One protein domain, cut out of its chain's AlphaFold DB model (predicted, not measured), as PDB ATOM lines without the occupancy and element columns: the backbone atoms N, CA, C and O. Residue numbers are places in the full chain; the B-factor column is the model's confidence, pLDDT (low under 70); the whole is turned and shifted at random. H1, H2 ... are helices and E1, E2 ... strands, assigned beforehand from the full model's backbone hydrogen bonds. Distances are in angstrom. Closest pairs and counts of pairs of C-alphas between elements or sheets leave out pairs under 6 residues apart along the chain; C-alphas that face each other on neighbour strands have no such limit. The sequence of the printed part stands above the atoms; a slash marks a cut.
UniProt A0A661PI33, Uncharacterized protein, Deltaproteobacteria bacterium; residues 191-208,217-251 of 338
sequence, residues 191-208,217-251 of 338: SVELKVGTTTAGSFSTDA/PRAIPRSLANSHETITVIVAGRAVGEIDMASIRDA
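This is residues 191 to 208 and 217 to 251 of the 338 residues of an uncharacterized protein of Deltaproteobacteria bacterium (UniProt A0A661PI33). Two strand hairpins, E1 with E2 and E3 with E4, lie side by side in one strongly twisted sheet, with short helices H1 and H2 paired at one end. The printed part has 53 residues, with named elements in the order E1 E2 H1 E3 E4 H2; the antiparallel sheet runs E2 E1 E3 E4. It is mixed in class, compact, with a radius of gyration of the C-alphas of 10.9 A, and spans 32 by 19 by 16 A.

E1, residues 191 to 196, 16.6 A long between end C-alphas, begins at C-alpha 191 (-20.184, -44.516, -12.135). E2 is 199 to 205, 18.0 A; H1 222 to 227, 8.7 A; E3 230 to 235, 16.3 A; E4 238 to 244, 18.4 A. H2, 246 to 251, 8.6 A, ends at C-alpha 251 (-10.818, -39.417, -35.202).

Within hydrogen-bond range are N 201 and O 194 in hairpin E1 and E2, 2.8 A, N 193 and O 234 between E1 and E3, 2.8 A, and N 233 and O 241 in hairpin E3 and E4, 2.9 A. H1 only grazes the sheet, with residues 224 to 227; H2 is not on it. H1 and H2 touch, the closest C-alphas being those of Ala 225 and Arg 249, 5.9 A, at a shallow tilt of 21 degrees, opposite ways. In both, every O i to N i+4 pair is within range.

Residues 209 to 216 are not printed; C-alphas 208 and 217 are 24.6 A apart across the cut. The links printed whole are tight. No printed residue is under 70 in pLDDT.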
ATOM      1  N   SER A 191     -21.496 -44.838 -11.579       97.75
ATOM      2  CA  SER A 191     -20.184 -44.516 -12.135       97.75
ATOM      3  C   SER A 191     -19.875 -45.365 -13.371       97.75
ATOM      4  O   SER A 191     -20.236 -46.546 -13.450       97.75
ATOM      5  N   VAL A 192     -19.187 -44.738 -14.323       98.25
ATOM      6  CA  VAL A 192     -18.659 -45.346 -15.545       98.25
ATOM      7  C   VAL A 192     -17.183 -44.983 -15.653       98.25
ATOM      8  O   VAL A 192     -16.822 -43.811 -15.635       98.25
ATOM      9  N   GLU A 193     -16.317 -45.980 -15.765       98.38
ATOM     10  CA  GLU A 193     -14.878 -45.812 -15.943       98.38
ATOM     11  C   GLU A 193     -14.458 -46.346 -17.311       98.38
ATOM     12  O   GLU A 193     -14.914 -47.401 -17.752       98.38
ATOM     13  N   LEU A 194     -13.546 -45.632 -17.965       98.19
ATOM     14  CA  LEU A 194     -12.862 -46.097 -19.166       98.19
ATOM     15  C   LEU A 194     -11.441 -46.490 -18.776       98.19
ATOM     16  O   LEU A 194     -10.679 -45.644 -18.302       98.19
ATOM     17  N   LYS A 195     -11.076 -47.762 -18.962       97.69
ATOM     18  CA  LYS A 195      -9.724 -48.260 -18.673       97.69
ATOM     19  C   LYS A 195      -8.989 -48.664 -19.937       97.69
ATOM     20  O   LYS A 195      -9.545 -49.318 -20.809       97.69
ATOM     21  N   VAL A 196      -7.718 -48.288 -19.995       96.19
ATOM     22  CA  VAL A 196      -6.777 -48.626 -21.061       96.19
ATOM     23  C   VAL A 196      -5.626 -49.386 -20.413       96.19
ATOM     24  O   VAL A 196      -4.820 -48.806 -19.679       96.19
ATOM     25  N   GLY A 197      -5.615 -50.710 -20.589       92.88
ATOM     26  CA  GLY A 197      -4.767 -51.597 -19.797       92.88
ATOM     27  C   GLY A 197      -5.067 -51.446 -18.301       92.88
ATOM     28  O   GLY A 197      -6.177 -51.707 -17.842       92.88
ATOM     29  N   THR A 198      -4.082 -50.989 -17.528       94.75
ATOM     30  CA  THR A 198      -4.224 -50.726 -16.083       94.75
ATOM     31  C   THR A 198      -4.522 -49.263 -15.747       94.75
ATOM     32  O   THR A 198      -4.780 -48.940 -14.586       94.75
ATOM     33  N   THR A 199      -4.494 -48.368 -16.737       96.06
ATOM     34  CA  THR A 199      -4.661 -46.925 -16.533       96.06
ATOM     35  C   THR A 199      -6.123 -46.529 -16.686       96.06
ATOM     36  O   THR A 199      -6.796 -46.949 -17.626       96.06
ATOM     37  N   THR A 200      -6.627 -45.690 -15.780       97.12
ATOM     38  CA  THR A 200      -7.967 -45.101 -15.922       97.12
ATOM     39  C   THR A 200      -7.871 -43.889 -16.843       97.12
ATOM     40  O   THR A 200      -7.267 -42.885 -16.474       97.12
ATOM     41  N   ALA A 201      -8.436 -43.999 -18.045       96.19
ATOM     42  CA  ALA A 201      -8.463 -42.926 -19.036       96.19
ATOM     43  C   ALA A 201      -9.502 -41.850 -18.683       96.19
ATOM     44  O   ALA A 201      -9.279 -40.674 -18.950       96.19
ATOM     45  N   GLY A 202     -10.607 -42.237 -18.040       96.12
ATOM     46  CA  GLY A 202     -11.622 -41.304 -17.561       96.12
ATOM     47  C   GLY A 202     -12.597 -41.944 -16.576       96.12
ATOM     48  O   GLY A 202     -12.804 -43.158 -16.596       96.12
ATOM     49  N   SER A 203     -13.185 -41.114 -15.715       97.62
ATOM     50  CA  SER A 203     -14.231 -41.496 -14.765       97.62
ATOM     51  C   SER A 203     -15.400 -40.530 -14.903       97.62
ATOM     52  O   SER A 203     -15.232 -39.311 -14.857       97.62
ATOM     53  N   PHE A 204     -16.578 -41.095 -15.113       98.19
ATOM     54  CA  PHE A 204     -17.807 -40.404 -15.467       98.19
ATOM     55  C   PHE A 204     -18.960 -40.945 -14.618       98.19
ATOM     56  O   PHE A 204     -18.828 -41.939 -13.901       98.19
ATOM     57  N   SER A 205     -20.118 -40.300 -14.705       98.12
ATOM     58  CA  SER A 205     -21.342 -40.772 -14.063       98.12
ATOM     59  C   SER A 205     -22.519 -40.551 -14.996       98.12
ATOM     60  O   SER A 205     -22.564 -39.527 -15.675       98.12
ATOM     61  N   THR A 206     -23.451 -41.502 -15.020       98.19
ATOM     62  CA  THR A 206     -24.728 -41.318 -15.713       98.19
ATOM     63  C   THR A 206     -25.557 -40.213 -15.054       98.19
ATOM     64  O   THR A 206     -25.346 -39.853 -13.890       98.19
ATOM     65  N   ASP A 207     -26.461 -39.612 -15.820       97.88
ATOM     66  CA  ASP A 207     -27.383 -38.587 -15.342       97.88
ATOM     67  C   ASP A 207     -28.569 -39.193 -14.556       97.88
ATOM     68  O   ASP A 207     -28.548 -40.357 -14.145       97.88
ATOM     69  N   ALA A 208     -29.591 -38.379 -14.275       96.62
ATOM     70  CA  ALA A 208     -30.793 -38.823 -13.565       96.62
ATOM     71  C   ALA A 208     -31.641 -39.816 -14.382       96.62
ATOM     72  O   ALA A 208     -32.364 -40.616 -13.790       96.62
ATOM     73  N   PRO A 217     -12.707 -39.557 -28.547       97.00
ATOM     74  CA  PRO A 217     -11.534 -38.771 -28.943       97.00
ATOM     75  C   PRO A 217     -11.247 -37.560 -28.053       97.00
ATOM     76  O   PRO A 217     -10.113 -37.102 -27.970       97.00
ATOM     77  N   ARG A 218     -12.261 -37.002 -27.384       95.56
ATOM     78  CA  ARG A 218     -12.050 -35.910 -26.421       95.56
ATOM     79  C   ARG A 218     -11.749 -36.426 -25.022       95.56
ATOM     80  O   ARG A 218     -11.008 -35.784 -24.284       95.56
ATOM     81  N   ALA A 219     -12.338 -37.560 -24.655       96.81
ATOM     82  CA  ALA A 219     -12.181 -38.168 -23.341       96.81
ATOM     83  C   ALA A 219     -10.850 -38.914 -23.172       96.81
ATOM     84  O   ALA A 219     -10.310 -38.955 -22.069       96.81
ATOM     85  N   ILE A 220     -10.324 -39.516 -24.240       96.31
ATOM     86  CA  ILE A 220      -9.122 -40.349 -24.208       96.31
ATOM     87  C   ILE A 220      -7.954 -39.591 -24.847       96.31
ATOM     88  O   ILE A 220      -8.029 -39.209 -26.010       96.31
ATOM     89  N   PRO A 221      -6.843 -39.381 -24.121       94.62
ATOM     90  CA  PRO A 221      -5.642 -38.790 -24.695       94.62
ATOM     91  C   PRO A 221      -5.059 -39.628 -25.841       94.62
ATOM     92  O   PRO A 221      -4.937 -40.850 -25.730       94.62
ATOM     93  N   ARG A 222      -4.563 -38.956 -26.888       92.88
ATOM     94  CA  ARG A 222      -3.932 -39.593 -28.063       92.88
ATOM     95  C   ARG A 222      -2.791 -40.554 -27.699       92.88
ATOM     96  O   ARG A 222      -2.629 -41.594 -28.329       92.88
ATOM     97  N   SER A 223      -2.013 -40.242 -26.662       93.50
ATOM     98  CA  SER A 223      -0.936 -41.118 -26.175       93.50
ATOM     99  C   SER A 223      -1.451 -42.477 -25.680       93.50
ATOM    100  O   SER A 223      -0.804 -43.502 -25.905       93.50
ATOM    101  N   LEU A 224      -2.633 -42.510 -25.058       94.81
ATOM    102  CA  LEU A 224      -3.297 -43.753 -24.669       94.81
ATOM    103  C   LEU A 224      -3.896 -44.462 -25.890       94.81
ATOM    104  O   LEU A 224      -3.709 -45.668 -26.029       94.81
ATOM    105  N   ALA A 225      -4.518 -43.714 -26.811       94.62
ATOM    106  CA  ALA A 225      -5.060 -44.249 -28.067       94.62
ATOM    107  C   ALA A 225      -4.012 -44.975 -28.932       94.62
ATOM    108  O   ALA A 225      -4.314 -45.987 -29.566       94.62
ATOM    109  N   ASN A 226      -2.769 -44.488 -28.930       93.81
ATOM    110  CA  ASN A 226      -1.669 -45.061 -29.710       93.81
ATOM    111  C   ASN A 226      -0.959 -46.240 -29.033       93.81
ATOM    112  O   ASN A 226      -0.253 -46.983 -29.708       93.81
ATOM    113  N   SER A 227      -1.091 -46.398 -27.715       93.31
ATOM    114  CA  SER A 227      -0.342 -47.416 -26.963       93.31
ATOM    115  C   SER A 227      -1.098 -48.731 -26.783       93.31
ATOM    116  O   SER A 227      -0.487 -49.718 -26.383       93.31
ATOM    117  N   HIS A 228      -2.404 -48.754 -27.055       94.81
ATOM    118  CA  HIS A 228      -3.264 -49.905 -26.794       94.81
ATOM    119  C   HIS A 228      -4.264 -50.138 -27.931       94.81
ATOM    120  O   HIS A 228      -4.640 -49.223 -28.667       94.81
ATOM    121  N   GLU A 229      -4.708 -51.387 -28.063       95.06
ATOM    122  CA  GLU A 229      -5.670 -51.794 -29.092       95.06
ATOM    123  C   GLU A 229      -7.121 -51.605 -28.644       95.06
ATOM    124  O   GLU A 229      -7.973 -51.296 -29.473       95.06
ATOM    125  N   THR A 230      -7.400 -51.719 -27.342       97.38
ATOM    126  CA  THR A 230      -8.763 -51.662 -26.803       97.38
ATOM    127  C   THR A 230      -8.886 -50.795 -25.548       97.38
ATOM    128  O   THR A 230      -7.919 -50.550 -24.819       97.38
ATOM    129  N   ILE A 231     -10.110 -50.323 -25.294       97.19
ATOM    130  CA  ILE A 231     -10.553 -49.712 -24.033       97.19
ATOM    131  C   ILE A 231     -11.600 -50.619 -23.405       97.19
ATOM    132  O   ILE A 231     -12.578 -50.971 -24.061       97.19
ATOM    133  N   THR A 232     -11.466 -50.920 -22.120       98.12
ATOM    134  CA  THR A 232     -12.506 -51.597 -21.343       98.12
ATOM    135  C   THR A 232     -13.452 -50.569 -20.726       98.12
ATOM    136  O   THR A 232     -13.022 -49.659 -20.011       98.12
ATOM    137  N   VAL A 233     -14.753 -50.735 -20.959       98.12
ATOM    138  CA  VAL A 233     -15.811 -49.952 -20.309       98.12
ATOM    139  C   VAL A 233     -16.234 -50.666 -19.033       98.12
ATOM    140  O   VAL A 233     -16.709 -51.804 -19.071       98.12
ATOM    141  N   ILE A 234     -16.076 -49.996 -17.896       97.94
ATOM    142  CA  ILE A 234     -16.437 -50.511 -16.577       97.94
ATOM    143  C   ILE A 234     -17.604 -49.696 -16.033       97.94
ATOM    144  O   ILE A 234     -17.547 -48.473 -15.995       97.94
ATOM    145  N   VAL A 235     -18.655 -50.366 -15.572       97.44
ATOM    146  CA  VAL A 235     -19.837 -49.724 -14.989       97.44
ATOM    147  C   VAL A 235     -20.144 -50.378 -13.655       97.44
ATOM    148  O   VAL A 235     -20.182 -51.605 -13.564       97.44
ATOM    149  N   ALA A 236     -20.313 -49.566 -12.607       95.81
ATOM    150  CA  ALA A 236     -20.503 -50.055 -11.235       95.81
ATOM    151  C   ALA A 236     -19.439 -51.103 -10.817       95.81
ATOM    152  O   ALA A 236     -19.743 -52.110 -10.181       95.81
ATOM    153  N   GLY A 237     -18.184 -50.901 -11.241       95.50
ATOM    154  CA  GLY A 237     -17.062 -51.798 -10.940       95.50
ATOM    155  C   GLY A 237     -16.997 -53.092 -11.765       95.50
ATOM    156  O   GLY A 237     -16.100 -53.899 -11.536       95.50
ATOM    157  N   ARG A 238     -17.896 -53.305 -12.736       95.31
ATOM    158  CA  ARG A 238     -17.912 -54.496 -13.605       95.31
ATOM    159  C   ARG A 238     -17.556 -54.141 -15.045       95.31
ATOM    160  O   ARG A 238     -18.063 -53.157 -15.571       95.31
ATOM    161  N   ALA A 239     -16.718 -54.948 -15.696       96.94
ATOM    162  CA  ALA A 239     -16.435 -54.803 -17.124       96.94
ATOM    163  C   ALA A 239     -17.677 -55.181 -17.949       96.94
ATOM    164  O   ALA A 239     -18.208 -56.281 -17.793       96.94
ATOM    165  N   VAL A 240     -18.148 -54.258 -18.790       96.25
ATOM    166  CA  VAL A 240     -19.367 -54.422 -19.605       96.25
ATOM    167  C   VAL A 240     -19.037 -54.697 -21.070       96.25
ATOM    168  O   VAL A 240     -19.800 -55.374 -21.754       96.25
ATOM    169  N   GLY A 241     -17.907 -54.196 -21.561       96.31
ATOM    170  CA  GLY A 241     -17.479 -54.423 -22.935       96.31
ATOM    171  C   GLY A 241     -16.136 -53.781 -23.241       96.31
ATOM    172  O   GLY A 241     -15.570 -53.063 -22.412       96.31
ATOM    173  N   GLU A 242     -15.654 -54.040 -24.450       97.56
ATOM    174  CA  GLU A 242     -14.414 -53.485 -24.979       97.56
ATOM    175  C   GLU A 242     -14.693 -52.707 -26.267       97.56
ATOM    176  O   GLU A 242     -15.594 -53.055 -27.032       97.56
ATOM    177  N   ILE A 243     -13.940 -51.631 -26.480       97.06
ATOM    178  CA  ILE A 243     -14.032 -50.762 -27.654       97.06
ATOM    179  C   ILE A 243     -12.684 -50.768 -28.360       97.06
ATOM    180  O   ILE A 243     -11.654 -50.570 -27.717       97.06
ATOM    181  N   ASP A 244     -12.704 -50.962 -29.676       96.44
ATOM    182  CA  ASP A 244     -11.518 -50.892 -30.526       96.44
ATOM    183  C   ASP A 244     -11.023 -49.440 -30.678       96.44
ATOM    184  O   ASP A 244     -11.783 -48.522 -31.002       96.44
ATOM    185  N   MET A 245      -9.725 -49.239 -30.446       95.81
ATOM    186  CA  MET A 245      -9.073 -47.930 -30.457       95.81
ATOM    187  C   MET A 245      -8.791 -47.367 -31.855       95.81
ATOM    188  O   MET A 245      -8.459 -46.187 -31.959       95.81
ATOM    189  N   ALA A 246      -8.894 -48.150 -32.933       95.56
ATOM    190  CA  ALA A 246      -8.588 -47.686 -34.288       95.56
ATOM    191  C   ALA A 246      -9.492 -46.523 -34.700       95.56
ATOM    192  O   ALA A 246      -8.989 -45.483 -35.111       95.56
ATOM    193  N   SER A 247     -10.798 -46.650 -34.464       94.25
ATOM    194  CA  SER A 247     -11.773 -45.585 -34.743       94.25
ATOM    195  C   SER A 247     -11.467 -44.279 -33.991       94.25
ATOM    196  O   SER A 247     -11.618 -43.184 -34.531       94.25
ATOM    197  N   ILE A 248     -10.976 -44.389 -32.756       96.25
ATOM    198  CA  ILE A 248     -10.620 -43.246 -31.908       96.25
ATOM    199  C   ILE A 248      -9.318 -42.604 -32.399       96.25
ATOM    200  O   ILE A 248      -9.226 -41.378 -32.462       96.25
ATOM    201  N   ARG A 249      -8.323 -43.408 -32.797       95.75
ATOM    202  CA  ARG A 249      -7.083 -42.916 -33.420       95.75
ATOM    203  C   ARG A 249      -7.364 -42.173 -34.722       95.75
ATOM    204  O   ARG A 249      -6.828 -41.083 -34.909       95.75
ATOM    205  N   ASP A 250      -8.220 -42.717 -35.577       94.75
ATOM    206  CA  ASP A 250      -8.594 -42.078 -36.838       94.75
ATOM    207  C   ASP A 250      -9.287 -40.732 -36.585       94.75
ATOM    208  O   ASP A 250      -8.945 -39.723 -37.203       94.75
ATOM    209  N   ALA A 251     -10.188 -40.671 -35.602       95.81
ATOM    210  CA  ALA A 251     -10.818 -39.417 -35.202       95.81
ATOM    211  C   ALA A 251      -9.826 -38.407 -34.599       95.81
ATOM    212  O   ALA A 251      -9.954 -37.210 -34.854       95.81
TER     213      ALA A 251